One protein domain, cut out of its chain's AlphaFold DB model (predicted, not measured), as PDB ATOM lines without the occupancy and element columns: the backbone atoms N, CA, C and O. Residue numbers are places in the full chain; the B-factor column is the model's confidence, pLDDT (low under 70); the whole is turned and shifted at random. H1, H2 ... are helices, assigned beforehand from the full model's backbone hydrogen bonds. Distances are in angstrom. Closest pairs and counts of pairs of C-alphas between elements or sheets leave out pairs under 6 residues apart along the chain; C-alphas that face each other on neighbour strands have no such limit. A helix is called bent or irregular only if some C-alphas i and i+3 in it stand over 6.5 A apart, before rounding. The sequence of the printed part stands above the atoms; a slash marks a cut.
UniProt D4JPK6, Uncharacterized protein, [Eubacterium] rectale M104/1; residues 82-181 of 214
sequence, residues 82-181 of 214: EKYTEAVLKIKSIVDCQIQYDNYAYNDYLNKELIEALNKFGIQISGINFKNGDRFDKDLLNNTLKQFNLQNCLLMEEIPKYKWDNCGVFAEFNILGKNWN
ATOM      1  N   GLU A  82     -90.465 -68.019  18.570       94.38
ATOM      2  CA  GLU A  82     -90.403 -68.644  19.898       94.38
ATOM      3  C   GLU A  82     -89.628 -67.774  20.894       94.38
ATOM      4  O   GLU A  82     -90.103 -67.526  22.001       94.38
ATOM      5  N   LYS A  83     -88.478 -67.222  20.479       92.81
ATOM      6  CA  LYS A  83     -87.707 -66.283  21.311       92.81
ATOM      7  C   LYS A  83     -88.481 -65.007  21.629       92.81
ATOM      8  O   LYS A  83     -88.373 -64.495  22.739       92.81
ATOM      9  N   TYR A  84     -89.233 -64.483  20.663       92.44
ATOM     10  CA  TYR A  84     -90.097 -63.321  20.871       92.44
ATOM     11  C   TYR A  84     -91.191 -63.635  21.891       92.44
ATOM     12  O   TYR A  84     -91.384 -62.874  22.830       92.44
ATOM     13  N   THR A  85     -91.836 -64.792  21.768       91.81
ATOM     14  CA  THR A  85     -92.877 -65.235  22.702       91.81
ATOM     15  C   THR A  85     -92.317 -65.380  24.120       91.81
ATOM     16  O   THR A  85     -92.921 -64.890  25.072       91.81
ATOM     17  N   GLU A  86     -91.129 -65.977  24.273       90.75
ATOM     18  CA  GLU A  86     -90.417 -66.054  25.559       90.75
ATOM     19  C   GLU A  86     -90.133 -64.655  26.130       90.75
ATOM     20  O   GLU A  86     -90.361 -64.410  27.317       90.75
ATOM     21  N   ALA A  87     -89.665 -63.726  25.291       89.06
ATOM     22  CA  ALA A  87     -89.385 -62.353  25.695       89.06
ATOM     23  C   ALA A  87     -90.646 -61.628  26.176       89.06
ATOM     24  O   ALA A  87     -90.636 -61.048  27.261       89.06
ATOM     25  N   VAL A  88     -91.736 -61.703  25.407       88.88
ATOM     26  CA  VAL A  88     -93.026 -61.099  25.758       88.88
ATOM     27  C   VAL A  88     -93.536 -61.662  27.074       88.88
ATOM     28  O   VAL A  88     -93.884 -60.889  27.957       88.88
ATOM     29  N   LEU A  89     -93.547 -62.986  27.239       87.19
ATOM     30  CA  LEU A  89     -94.036 -63.617  28.466       87.19
ATOM     31  C   LEU A  89     -93.211 -63.204  29.685       87.19
ATOM     32  O   LEU A  89     -93.790 -62.865  30.713       87.19
ATOM     33  N   LYS A  90     -91.876 -63.175  29.565       86.19
ATOM     34  CA  LYS A  90     -90.990 -62.763  30.662       86.19
ATOM     35  C   LYS A  90     -91.172 -61.287  31.028       86.19
ATOM     36  O   LYS A  90     -91.228 -60.942  32.203       86.19
ATOM     37  N   ILE A  91     -91.262 -60.407  30.035       84.56
ATOM     38  CA  ILE A  91     -91.449 -58.971  30.274       84.56
ATOM     39  C   ILE A  91     -92.840 -58.716  30.856       84.56
ATOM     40  O   ILE A  91     -92.970 -58.007  31.849       84.56
ATOM     41  N   LYS A  92     -93.870 -59.361  30.305       81.50
ATOM     42  CA  LYS A  92     -95.241 -59.268  30.804       81.50
ATOM     43  C   LYS A  92     -95.365 -59.788  32.231       81.50
ATOM     44  O   LYS A  92     -96.025 -59.140  33.029       81.50
ATOM     45  N   SER A  93     -94.696 -60.885  32.598       81.69
ATOM     46  CA  SER A  93     -94.725 -61.368  33.985       81.69
ATOM     47  C   SER A  93     -94.125 -60.367  34.973       81.69
ATOM     48  O   SER A  93     -94.643 -60.236  36.074       81.69
ATOM     49  N   ILE A  94     -93.073 -59.639  34.582       77.69
ATOM     50  CA  ILE A  94     -92.476 -58.589  35.423       77.69
ATOM     51  C   ILE A  94     -93.443 -57.399  35.528       77.69
ATOM     52  O   ILE A  94     -93.720 -56.902  36.617       77.69
ATOM     53  N   VAL A  95     -94.009 -56.955  34.403       74.88
ATOM     54  CA  VAL A  95     -94.861 -55.757  34.352       74.88
ATOM     55  C   VAL A  95     -96.238 -55.984  34.991       74.88
ATOM     56  O   VAL A  95     -96.648 -55.201  35.848       74.88
ATOM     57  N   ASP A  96     -96.953 -57.044  34.614       70.19
ATOM     58  CA  ASP A  96     -98.326 -57.284  35.073       70.19
ATOM     59  C   ASP A  96     -98.362 -57.733  36.538       70.19
ATOM     60  O   ASP A  96     -99.145 -57.191  37.313       70.19
ATOM     61  N   CYS A  97     -97.513 -58.680  36.956       60.91
ATOM     62  CA  CYS A  97     -97.589 -59.216  38.320       60.91
ATOM     63  C   CYS A  97     -96.999 -58.280  39.382       60.91
ATOM     64  O   CYS A  97     -97.384 -58.392  40.543       60.91
ATOM     65  N   GLN A  98     -96.051 -57.404  39.028       58.34
ATOM     66  CA  GLN A  98     -95.252 -56.685  40.030       58.34
ATOM     67  C   GLN A  98     -95.288 -55.157  39.881       58.34
ATOM     68  O   GLN A  98     -95.068 -54.465  40.868       58.34
ATOM     69  N   ILE A  99     -95.605 -54.613  38.698       57.84
ATOM     70  CA  ILE A  99     -95.634 -53.156  38.464       57.84
ATOM     71  C   ILE A  99     -97.070 -52.619  38.442       57.84
ATOM     72  O   ILE A  99     -97.359 -51.616  39.092       57.84
ATOM     73  N   GLN A 100     -97.991 -53.275  37.727       58.44
ATOM     74  CA  GLN A 100     -99.381 -52.806  37.633       58.44
ATOM     75  C   GLN A 100    -100.166 -52.988  38.939       58.44
ATOM     76  O   GLN A 100    -100.953 -52.108  39.291       58.44
ATOM     77  N   TYR A 101     -99.923 -54.074  39.682       59.00
ATOM     78  CA  TYR A 101    -100.550 -54.301  40.991       59.00
ATOM     79  C   TYR A 101    -100.092 -53.308  42.067       59.00
ATOM     80  O   TYR A 101    -100.873 -53.002  42.963       59.00
ATOM     81  N   ASP A 102     -98.875 -52.766  41.954       58.31
ATOM     82  CA  ASP A 102     -98.313 -51.797  42.907       58.31
ATOM     83  C   ASP A 102     -98.361 -50.354  42.374       58.31
ATOM     84  O   ASP A 102     -97.535 -49.508  42.700       58.31
ATOM     85  N   ASN A 103     -99.318 -50.052  41.487       63.56
ATOM     86  CA  ASN A 103     -99.556 -48.699  40.977       63.56
ATOM     87  C   ASN A 103     -98.314 -48.031  40.340       63.56
ATOM     88  O   ASN A 103     -98.155 -46.812  40.393       63.56
ATOM     89  N   TYR A 104     -97.453 -48.826  39.695       62.97
ATOM     90  CA  TYR A 104     -96.170 -48.411  39.117       62.97
ATOM     91  C   TYR A 104     -95.094 -47.996  40.143       62.97
ATOM     92  O   TYR A 104     -94.088 -47.395  39.765       62.97
ATOM     93  N   ALA A 105     -95.244 -48.359  41.419       57.97
ATOM     94  CA  ALA A 105     -94.227 -48.199  42.459       57.97
ATOM     95  C   ALA A 105     -93.255 -49.396  42.485       57.97
ATOM     96  O   ALA A 105     -93.197 -50.156  43.441       57.97
ATOM     97  N   TYR A 106     -92.475 -49.608  41.425       66.44
ATOM     98  CA  TYR A 106     -91.570 -50.764  41.367       66.44
ATOM     99  C   TYR A 106     -90.210 -50.470  42.026       66.44
ATOM    100  O   TYR A 106     -89.649 -49.377  41.921       66.44
ATOM    101  N   ASN A 107     -89.681 -51.467  42.737       67.38
ATOM    102  CA  ASN A 107     -88.415 -51.379  43.464       67.38
ATOM    103  C   ASN A 107     -87.188 -51.533  42.536       67.38
ATOM    104  O   ASN A 107     -87.295 -51.945  41.377       67.38
ATOM    105  N   ASP A 108     -85.996 -51.236  43.060       73.88
ATOM    106  CA  ASP A 108     -84.745 -51.286  42.287       73.88
ATOM    107  C   ASP A 108     -84.430 -52.695  41.738       73.88
ATOM    108  O   ASP A 108     -83.760 -52.827  40.713       73.88
ATOM    109  N   TYR A 109     -84.944 -53.750  42.382       76.56
ATOM    110  CA  TYR A 109     -84.793 -55.135  41.929       76.56
ATOM    111  C   TYR A 109     -85.587 -55.410  40.644       76.56
ATOM    112  O   TYR A 109     -85.018 -55.910  39.675       76.56
ATOM    113  N   LEU A 110     -86.863 -55.023  40.599       74.25
ATOM    114  CA  LEU A 110     -87.731 -55.194  39.425       74.25
ATOM    115  C   LEU A 110     -87.218 -54.416  38.219       74.25
ATOM    116  O   LEU A 110     -87.227 -54.897  37.087       74.25
ATOM    117  N   ASN A 111     -86.728 -53.210  38.483       75.31
ATOM    118  CA  ASN A 111     -86.126 -52.366  37.473       75.31
ATOM    119  C   ASN A 111     -84.887 -53.030  36.849       75.31
ATOM    120  O   ASN A 111     -84.746 -53.101  35.629       75.31
ATOM    121  N   LYS A 112     -84.023 -53.602  37.696       79.00
ATOM    122  CA  LYS A 112     -82.861 -54.370  37.251       79.00
ATOM    123  C   LYS A 112     -83.269 -55.603  36.440       79.00
ATOM    124  O   LYS A 112     -82.704 -55.815  35.370       79.00
ATOM    125  N   GLU A 113     -84.256 -56.378  36.893       82.69
ATOM    126  CA  GLU A 113     -84.752 -57.545  36.148       82.69
ATOM    127  C   GLU A 113     -85.312 -57.172  34.770       82.69
ATOM    128  O   GLU A 113     -85.057 -57.878  33.790       82.69
ATOM    129  N   LEU A 114     -86.046 -56.060  34.670       80.62
ATOM    130  CA  LEU A 114     -86.590 -55.580  33.404       80.62
ATOM    131  C   LEU A 114     -85.475 -55.142  32.444       80.62
ATOM    132  O   LEU A 114     -85.484 -55.539  31.278       80.62
ATOM    133  N   ILE A 115     -84.489 -54.378  32.929       79.69
ATOM    134  CA  ILE A 115     -83.318 -53.966  32.139       79.69
ATOM    135  C   ILE A 115     -82.540 -55.197  31.662       79.69
ATOM    136  O   ILE A 115     -82.185 -55.290  30.488       79.69
ATOM    137  N   GLU A 116     -82.301 -56.173  32.540       84.31
ATOM    138  CA  GLU A 116     -81.634 -57.426  32.182       84.31
ATOM    139  C   GLU A 116     -82.430 -58.226  31.143       84.31
ATOM    140  O   GLU A 116     -81.841 -58.769  30.205       84.31
ATOM    141  N   ALA A 117     -83.760 -58.281  31.264       84.75
ATOM    142  CA  ALA A 117     -84.619 -58.935  30.285       84.75
ATOM    143  C   ALA A 117     -84.534 -58.245  28.914       84.75
ATOM    144  O   ALA A 117     -84.295 -58.927  27.919       84.75
ATOM    145  N   LEU A 118     -84.655 -56.917  28.851       82.94
ATOM    146  CA  LEU A 118     -84.540 -56.149  27.604       82.94
ATOM    147  C   LEU A 118     -83.152 -56.311  26.963       82.94
ATOM    148  O   LEU A 118     -83.049 -56.615  25.770       82.94
ATOM    149  N   ASN A 119     -82.089 -56.219  27.769       82.81
ATOM    150  CA  ASN A 119     -80.704 -56.393  27.324       82.81
ATOM    151  C   ASN A 119     -80.426 -57.809  26.803       82.81
ATOM    152  O   ASN A 119     -79.744 -57.955  25.789       82.81
ATOM    153  N   LYS A 120     -80.988 -58.855  27.430       85.75
ATOM    154  CA  LYS A 120     -80.868 -60.254  26.965       85.75
ATOM    155  C   LYS A 120     -81.336 -60.412  25.512       85.75
ATOM    156  O   LYS A 120     -80.770 -61.219  24.774       85.75
ATOM    157  N   PHE A 121     -82.345 -59.647  25.097       82.44
ATOM    158  CA  PHE A 121     -82.884 -59.668  23.734       82.44
ATOM    159  C   PHE A 121     -82.333 -58.539  22.841       82.44
ATOM    160  O   PHE A 121     -82.728 -58.413  21.681       82.44
ATOM    161  N   GLY A 122     -81.389 -57.739  23.346       79.12
ATOM    162  CA  GLY A 122     -80.775 -56.629  22.618       79.12
ATOM    163  C   GLY A 122     -81.743 -55.490  22.291       79.12
ATOM    164  O   GLY A 122     -81.488 -54.737  21.355       79.12
ATOM    165  N   ILE A 123     -82.863 -55.384  23.010       77.69
ATOM    166  CA  ILE A 123     -83.845 -54.316  22.813       77.69
ATOM    167  C   ILE A 123     -83.260 -53.038  23.412       77.69
ATOM    168  O   ILE A 123     -83.050 -52.957  24.621       77.69
ATOM    169  N   GLN A 124     -82.985 -52.048  22.566       67.62
ATOM    170  CA  GLN A 124     -82.460 -50.751  22.986       67.62
ATOM    171  C   GLN A 124     -83.540 -49.686  22.830       67.62
ATOM    172  O   GLN A 124     -84.083 -49.492  21.744       67.62
ATOM    173  N   ILE A 125     -83.825 -48.959  23.908       65.12
ATOM    174  CA  ILE A 125     -84.713 -47.798  23.855       65.12
ATOM    175  C   ILE A 125     -83.891 -46.610  23.353       65.12
ATOM    176  O   ILE A 125     -82.880 -46.241  23.952       65.12
ATOM    177  N   SER A 126     -84.291 -46.021  22.222       56.19
ATOM    178  CA  SER A 126     -83.521 -44.936  21.606       56.19
ATOM    179  C   SER A 126     -83.403 -43.744  22.555       56.19
ATOM    180  O   SER A 126     -84.418 -43.215  23.006       56.19
ATOM    181  N   GLY A 127     -82.175 -43.297  22.813       54.75
ATOM    182  CA  GLY A 127     -81.909 -42.137  23.664       54.75
ATOM    183  C   GLY A 127     -81.871 -42.430  25.165       54.75
ATOM    184  O   GLY A 127     -81.642 -41.500  25.932       54.75
ATOM    185  N   ILE A 128     -82.037 -43.690  25.591       58.88
ATOM    186  CA  ILE A 128     -81.988 -44.060  27.009       58.88
ATOM    187  C   ILE A 128     -80.913 -45.111  27.232       58.88
ATOM    188  O   ILE A 128     -80.962 -46.217  26.700       58.88
ATOM    189  N   ASN A 129     -79.926 -44.738  28.036       55.75
ATOM    190  CA  ASN A 129     -78.838 -45.606  28.442       55.75
ATOM    191  C   ASN A 129     -79.038 -45.896  29.931       55.75
ATOM    192  O   ASN A 129     -78.510 -45.157  30.759       55.75
ATOM    193  N   PHE A 130     -79.875 -46.891  30.252       56.88
ATOM    194  CA  PHE A 130     -80.248 -47.197  31.637       56.88
ATOM    195  C   PHE A 130     -78.997 -47.469  32.472       56.88
ATOM    196  O   PHE A 130     -78.290 -48.457  32.268       56.88
ATOM    197  N   LYS A 131     -78.712 -46.572  33.410       54.97
ATOM    198  CA  LYS A 131     -77.698 -46.750  34.445       54.97
ATOM    199  C   LYS A 131     -78.325 -47.459  35.642       54.97
ATOM    200  O   LYS A 131     -79.538 -47.430  35.845       54.97
ATOM    201  N   ASN A 132     -77.484 -48.075  36.474       45.88
ATOM    202  CA  ASN A 132     -77.924 -48.602  37.767       45.88
ATOM    203  C   ASN A 132     -78.587 -47.471  38.578       45.88
ATOM    204  O   ASN A 132     -77.902 -46.528  38.971       45.88
ATOM    205  N   GLY A 133     -79.901 -47.579  38.802       51.69
ATOM    206  CA  GLY A 133     -80.722 -46.591  39.515       51.69
ATOM    207  C   GLY A 133     -81.779 -45.864  38.665       51.69
ATOM    208  O   GLY A 133     -82.656 -45.224  39.243       51.69
ATOM    209  N   ASP A 134     -81.752 -45.978  37.331       57.91
ATOM    210  CA  ASP A 134     -82.699 -45.278  36.441       57.91
ATOM    211  C   ASP A 134     -84.081 -45.933  36.435       57.91
ATOM    212  O   ASP A 134     -84.217 -47.062  35.984       57.91
ATOM    213  N   ARG A 135     -85.119 -45.223  36.881       63.69
ATOM    214  CA  ARG A 135     -86.506 -45.710  36.965       63.69
ATOM    215  C   ARG A 135     -87.284 -45.450  35.660       63.69
ATOM    216  O   ARG A 135     -87.363 -44.312  35.212       63.69
ATOM    217  N   PHE A 136     -87.903 -46.478  35.073       67.12
ATOM    218  CA  PHE A 136     -88.985 -46.333  34.085       67.12
ATOM    219  C   PHE A 136     -90.220 -45.594  34.632       67.12
ATOM    220  O   PHE A 136     -91.015 -46.165  35.383       67.12
ATOM    221  N   ASP A 137     -90.478 -44.355  34.230       70.69
ATOM    222  CA  ASP A 137     -91.824 -43.829  34.467       70.69
ATOM    223  C   ASP A 137     -92.882 -44.659  33.694       70.69
ATOM    224  O   ASP A 137     -92.579 -45.412  32.758       70.69
ATOM    225  N   LYS A 138     -94.141 -44.566  34.136       74.69
ATOM    226  CA  LYS A 138     -95.271 -45.310  33.562       74.69
ATOM    227  C   LYS A 138     -95.400 -45.096  32.053       74.69
ATOM    228  O   LYS A 138     -95.714 -46.041  31.324       74.69
ATOM    229  N   ASP A 139     -95.184 -43.871  31.596       78.12
ATOM    230  CA  ASP A 139     -95.361 -43.505  30.198       78.12
ATOM    231  C   ASP A 139     -94.228 -44.085  29.354       78.12
ATOM    232  O   ASP A 139     -94.479 -44.667  28.300       78.12
ATOM    233  N   LEU A 140     -92.995 -44.034  29.849       77.44
ATOM    234  CA  LEU A 140     -91.826 -44.610  29.215       77.44
ATOM    235  C   LEU A 140     -91.951 -46.127  29.078       77.44
ATOM    236  O   LEU A 140     -91.682 -46.663  28.000       77.44
ATOM    237  N   LEU A 141     -92.380 -46.821  30.136       77.75
ATOM    238  CA  LEU A 141     -92.598 -48.266  30.091       77.75
ATOM    239  C   LEU A 141     -93.680 -48.623  29.068       77.75
ATOM    240  O   LEU A 141     -93.456 -49.454  28.190       77.75
ATOM    241  N   ASN A 142     -94.838 -47.965  29.133       79.25
ATOM    242  CA  ASN A 142     -95.945 -48.248  28.221       79.25
ATOM    243  C   ASN A 142     -95.589 -47.932  26.764       79.25
ATOM    244  O   ASN A 142     -95.918 -48.719  25.873       79.25
ATOM    245  N   ASN A 143     -94.877 -46.827  26.523       80.94
ATOM    246  CA  ASN A 143     -94.386 -46.450  25.200       80.94
ATOM    247  C   ASN A 143     -93.357 -47.452  24.677       80.94
ATOM    248  O   ASN A 143     -93.460 -47.861  23.525       80.94
ATOM    249  N   THR A 144     -92.437 -47.917  25.525       78.75
ATOM    250  CA  THR A 144     -91.473 -48.977  25.192       78.75
ATOM    251  C   THR A 144     -92.197 -50.259  24.787       78.75
ATOM    252  O   THR A 144     -91.979 -50.788  23.698       78.75
ATOM    253  N   LEU A 145     -93.100 -50.757  25.637       80.69
ATOM    254  CA  LEU A 145     -93.832 -51.994  25.365       80.69
ATOM    255  C   LEU A 145     -94.661 -51.885  24.085       80.69
ATOM    256  O   LEU A 145     -94.766 -52.855  23.337       80.69
ATOM    257  N   LYS A 146     -95.237 -50.711  23.812       82.12
ATOM    258  CA  LYS A 146     -95.980 -50.448  22.578       82.12
ATOM    259  C   LYS A 146     -95.062 -50.420  21.359       82.12
ATOM    260  O   LYS A 146     -95.369 -51.059  20.362       82.12
ATOM    261  N   GLN A 147     -93.941 -49.705  21.446       77.56
ATOM    262  CA  GLN A 147     -92.970 -49.561  20.360       77.56
ATOM    263  C   GLN A 147     -92.411 -50.914  19.914       77.56
ATOM    264  O   GLN A 147     -92.264 -51.150  18.719       77.56
ATOM    265  N   PHE A 148     -92.137 -51.807  20.866       75.88
ATOM    266  CA  PHE A 148     -91.554 -53.123  20.599       75.88
ATOM    267  C   PHE A 148     -92.594 -54.249  20.472       75.88
ATOM    268  O   PHE A 148     -92.220 -55.418  20.404       75.88
ATOM    269  N   ASN A 149     -93.892 -53.916  20.435       79.75
ATOM    270  CA  ASN A 149     -95.007 -54.871  20.379       79.75
ATOM    271  C   ASN A 149     -94.932 -55.958  21.470       79.75
ATOM    272  O   ASN A 149     -95.134 -57.140  21.205       79.75
ATOM    273  N   LEU A 150     -94.616 -55.562  22.702       81.00
ATOM    274  CA  LEU A 150     -94.469 -56.449  23.861       81.00
ATOM    275  C   LEU A 150     -95.690 -56.452  24.792       81.00
ATOM    276  O   LEU A 150     -95.724 -57.219  25.748       81.00
ATOM    277  N   GLN A 151     -96.688 -55.599  24.535       74.56
ATOM    278  CA  GLN A 151     -97.903 -55.514  25.360       74.56
ATOM    279  C   GLN A 151     -98.729 -56.805  25.305       74.56
ATOM    280  O   GLN A 151     -99.237 -57.277  26.320       74.56
ATOM    281  N   ASN A 152     -98.841 -57.387  24.111       76.81
ATOM    282  CA  ASN A 152     -99.526 -58.646  23.867       76.81
ATOM    283  C   ASN A 152     -98.664 -59.516  22.961       76.81
ATOM    284  O   ASN A 152     -97.977 -59.004  22.079       76.81
ATOM    285  N   CYS A 153     -98.714 -60.830  23.181       84.75
ATOM    286  CA  CYS A 153     -98.057 -61.770  22.288       84.75
ATOM    287  C   CYS A 153     -98.793 -61.755  20.950       84.75
ATOM    288  O   CYS A 153     -99.937 -62.201  20.874       84.75
ATOM    289  N   LEU A 154     -98.137 -61.224  19.921       89.88
ATOM    290  CA  LEU A 154     -98.661 -61.236  18.561       89.88
ATOM    291  C   LEU A 154     -98.729 -62.664  18.023       89.88
ATOM    292  O   LEU A 154     -97.851 -63.480  18.311       89.88
ATOM    293  N   LEU A 155     -99.731 -62.944  17.192       91.81
ATOM    294  CA  LEU A 155     -99.770 -64.182  16.413       91.81
ATOM    295  C   LEU A 155     -98.725 -64.133  15.287       91.81
ATOM    296  O   LEU A 155     -98.380 -63.065  14.781       91.81
ATOM    297  N   MET A 156     -98.246 -65.295  14.826       92.88
ATOM    298  CA  MET A 156     -97.249 -65.368  13.738       92.88
ATOM    299  C   MET A 156     -97.669 -64.605  12.472       92.88
ATOM    300  O   MET A 156     -96.829 -63.998  11.810       92.88
ATOM    301  N   GLU A 157     -98.961 -64.628  12.138       93.25
ATOM    302  CA  GLU A 157     -99.534 -63.936  10.975       93.25
ATOM    303  C   GLU A 157     -99.556 -62.407  11.114       93.25
ATOM    304  O   GLU A 157     -99.675 -61.679  10.125       93.25
ATOM    305  N   GLU A 158     -99.445 -61.908  12.343       92.44
ATOM    306  CA  GLU A 158     -99.433 -60.484  12.647       92.44
ATOM    307  C   GLU A 158     -98.026 -59.908  12.575       92.44
ATOM    308  O   GLU A 158     -97.876 -58.778  12.129       92.44
ATOM    309  N   ILE A 159     -96.992 -60.692  12.903       92.44
ATOM    310  CA  ILE A 159     -95.578 -60.288  12.837       92.44
ATOM    311  C   ILE A 159     -95.214 -59.476  11.577       92.44
ATOM    312  O   ILE A 159     -94.645 -58.395  11.733       92.44
ATOM    313  N   PRO A 160     -95.530 -59.910  10.336       92.50
ATOM    314  CA  PRO A 160     -95.173 -59.155   9.129       92.50
ATOM    315  C   PRO A 160     -95.943 -57.836   8.947       92.50
ATOM    316  O   PRO A 160     -95.582 -57.052   8.072       92.50
ATOM    317  N   LYS A 161     -97.011 -57.591   9.716       91.94
ATOM    318  CA  LYS A 161     -97.806 -56.353   9.656       91.94
ATOM    319  C   LYS A 161     -97.146 -55.206  10.429       91.94
ATOM    320  O   LYS A 161     -97.513 -54.052  10.223       91.94
ATOM    321  N   TYR A 162     -96.175 -55.511  11.292       88.81
ATOM    322  CA  TYR A 162     -95.462 -54.537  12.115       88.81
ATOM    323  C   TYR A 162     -94.054 -54.273  11.583       88.81
ATOM    324  O   TYR A 162     -93.423 -55.136  10.972       88.81
ATOM    325  N   LYS A 163     -93.549 -53.066  11.852       87.88
ATOM    326  CA  LYS A 163     -92.136 -52.730  11.661       87.88
ATOM    327  C   LYS A 163     -91.361 -53.103  12.918       87.88
ATOM    328  O   LYS A 163     -91.757 -52.709  14.011       87.88
ATOM    329  N   TRP A 164     -90.256 -53.819  12.748       88.44
ATOM    330  CA  TRP A 164     -89.404 -54.310  13.838       88.44
ATOM    331  C   TRP A 164     -88.089 -53.535  13.952       88.44
ATOM    332  O   TRP A 164     -87.059 -54.054  14.387       88.44
ATOM    333  N   ASP A 165     -88.108 -52.269  13.547       83.81
ATOM    334  CA  ASP A 165     -86.934 -51.404  13.592       83.81
ATOM    335  C   ASP A 165     -86.496 -51.191  15.050       83.81
ATOM    336  O   ASP A 165     -87.323 -51.021  15.946       83.81
ATOM    337  N   ASN A 166     -85.186 -51.237  15.303       76.56
ATOM    338  CA  ASN A 166     -84.584 -51.106  16.639       76.56
ATOM    339  C   ASN A 166     -85.013 -52.171  17.675       76.56
ATOM    340  O   ASN A 166     -84.698 -52.039  18.853       76.56
ATOM    341  N   CYS A 167     -85.666 -53.264  17.265       81.12
ATOM    342  CA  CYS A 167     -86.118 -54.333  18.166       81.12
ATOM    343  C   CYS A 167     -85.014 -55.358  18.515       81.12
ATOM    344  O   CYS A 167     -85.301 -56.536  18.735       81.12
ATOM    345  N   GLY A 168     -83.742 -54.947  18.513       85.31
ATOM    346  CA  GLY A 168     -82.614 -55.839  18.783       85.31
ATOM    347  C   GLY A 168     -82.572 -57.046  17.849       85.31
ATOM    348  O   GLY A 168     -82.631 -56.909  16.626       85.31
ATOM    349  N   VAL A 169     -82.526 -58.247  18.433       88.69
ATOM    350  CA  VAL A 169     -82.529 -59.509  17.669       88.69
ATOM    351  C   VAL A 169     -83.807 -59.711  16.847       88.69
ATOM    352  O   VAL A 169     -83.786 -60.432  15.852       88.69
ATOM    353  N   PHE A 170     -84.916 -59.065  17.222       91.88
ATOM    354  CA  PHE A 170     -86.204 -59.191  16.536       91.88
ATOM    355  C   PHE A 170     -86.305 -58.338  15.270       91.88
ATOM    356  O   PHE A 170     -87.220 -58.548  14.477       91.88
ATOM    357  N   ALA A 171     -85.338 -57.453  15.000       91.56
ATOM    358  CA  ALA A 171     -85.275 -56.716  13.736       91.56
ATOM    359  C   ALA A 171     -85.199 -57.644  12.508       91.56
ATOM    360  O   ALA A 171     -85.650 -57.282  11.419       91.56
ATOM    361  N   GLU A 172     -84.712 -58.882  12.679       93.06
ATOM    362  CA  GLU A 172     -84.739 -59.910  11.632       93.06
ATOM    363  C   GLU A 172     -86.163 -60.245  11.141       93.06
ATOM    364  O   GLU A 172     -86.311 -60.712  10.006       93.06
ATOM    365  N   PHE A 173     -87.225 -59.956  11.907       94.56
ATOM    366  CA  PHE A 173     -88.604 -60.121  11.439       94.56
ATOM    367  C   PHE A 173     -88.943 -59.247  10.228       94.56
ATOM    368  O   PHE A 173     -89.743 -59.680   9.400       94.56
ATOM    369  N   ASN A 174     -88.291 -58.095  10.040       92.94
ATOM    370  CA  ASN A 174     -88.476 -57.275   8.836       92.94
ATOM    371  C   ASN A 174     -88.116 -58.047   7.548       92.94
ATOM    372  O   ASN A 174     -88.693 -57.816   6.487       92.94
ATOM    373  N   ILE A 175     -87.173 -58.990   7.634       93.81
ATOM    374  CA  ILE A 175     -86.716 -59.804   6.497       93.81
ATOM    375  C   ILE A 175     -87.429 -61.158   6.477       93.81
ATOM    376  O   ILE A 175     -87.862 -61.629   5.418       93.81
ATOM    377  N   LEU A 176     -87.524 -61.804   7.640       94.44
ATOM    378  CA  LEU A 176     -88.026 -63.168   7.785       94.44
ATOM    379  C   LEU A 176     -89.552 -63.246   7.866       94.44
ATOM    380  O   LEU A 176     -90.110 -64.279   7.500       94.44
ATOM    381  N   GLY A 177     -90.227 -62.173   8.283       92.44
ATOM    382  CA  GLY A 177     -91.670 -62.129   8.527       92.44
ATOM    383  C   GLY A 177     -92.501 -62.568   7.328       92.44
ATOM    384  O   GLY A 177     -93.478 -63.287   7.491       92.44
ATOM    385  N   LYS A 178     -92.056 -62.274   6.098       93.94
ATOM    386  CA  LYS A 178     -92.702 -62.725   4.847       93.94
ATOM    387  C   LYS A 178     -92.803 -64.247   4.687       93.94
ATOM    388  O   LYS A 178     -93.443 -64.726   3.753       93.94
ATOM    389  N   ASN A 179     -92.096 -65.011   5.516       94.19
ATOM    390  CA  ASN A 179     -92.082 -66.462   5.456       94.19
ATOM    391  C   ASN A 179     -93.079 -67.110   6.413       94.19
ATOM    392  O   ASN A 179     -93.169 -68.325   6.353       94.19
ATOM    393  N   TRP A 180     -93.828 -66.365   7.234       94.75
ATOM    394  CA  TRP A 180     -94.720 -66.913   8.270       94.75
ATOM    395  C   TRP A 180     -95.629 -68.058   7.781       94.75
ATOM    396  O   TRP A 180     -95.753 -69.081   8.447       94.75
ATOM    397  N   ASN A 181     -96.173 -67.948   6.565       93.94
ATOM    398  CA  ASN A 181     -97.089 -68.921   5.957       93.94
ATOM    399  C   ASN A 181     -96.400 -70.072   5.195       93.94
ATOM    400  O   ASN A 181     -97.059 -70.843   4.497       93.94
TER     401      ASN A 181
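Overview. This is residues 82 to 181 of the 214 residues of an uncharacterized protein of [Eubacterium] rectale M104/1 (UniProt D4JPK6). Two helices, H1 and H2, lie side by side as a helical hairpin, with H3 alongside H1 and forming a triangle with the pair. H4 lies at one end of this group, beyond the first residues of H1, and long stretches with no named element lead from H2 to H3 and from H3 to H4. The printed part has 100 residues with four named helices, H1, H2, H3 and H4 along the chain, and no named strand; its class is all helix. It is compact, with a radius of gyration of the C-alphas of 13.8 A, yet elongated in outline, spanning 42 by 26 by 20 A.

Arrangement. H1, residues 82 to 100, touches H2, residues 108 to 120; their closest C-alphas, those of Ile 91 and Leu 114, are 6.7 A apart. This hairpin has a shallow tilt of 14 degrees, opposite ways. H3, residues 138 to 147, is near H1, with 8 pairs of C-alphas within 10 A, and apart from H2. H4, residues 168 to 181, is close to H1 but not clearly touching, with the closest C-alphas, those of Tyr 84 and Phe 170, 7.1 A apart. Their lines stand at a steep tilt of 57 degrees, opposite ways. H4 is apart from H2 and H3. Every O i to N i+4 pair is within hydrogen-bond range in H2 and H3, against 14 of 15 in H1 and 2 of 10 in H4, where 6 of 11 O i to N i+3 pairs are.

Along the chain. H1 begins at C-alpha 82 (-90.403, -68.644, 19.898) and is 25.4 A long; it is irregular, but only just, with C-alphas 97 and 100 6.7 A apart. H2 is 18.2 A long and H3 14.1 A. H4, 23.3 A long, ends at C-alpha 181 (-97.089, -68.921, 5.957); it is irregular, with C-alphas 178 and 181 7.7 A apart.

Size, cuts and confidence. The two C-alphas farthest apart, those of Gly 133 and Asn 181, are 43.5 A apart. The printed part has no cut. The links H2 to H3, 17 residues, and H3 to H4, 20 residues, are long; H1 to H2, 7 residues, is short. The mean pLDDT of the printed part is 78.6, and residues 97 to 107 and 124 to 136 are under 70.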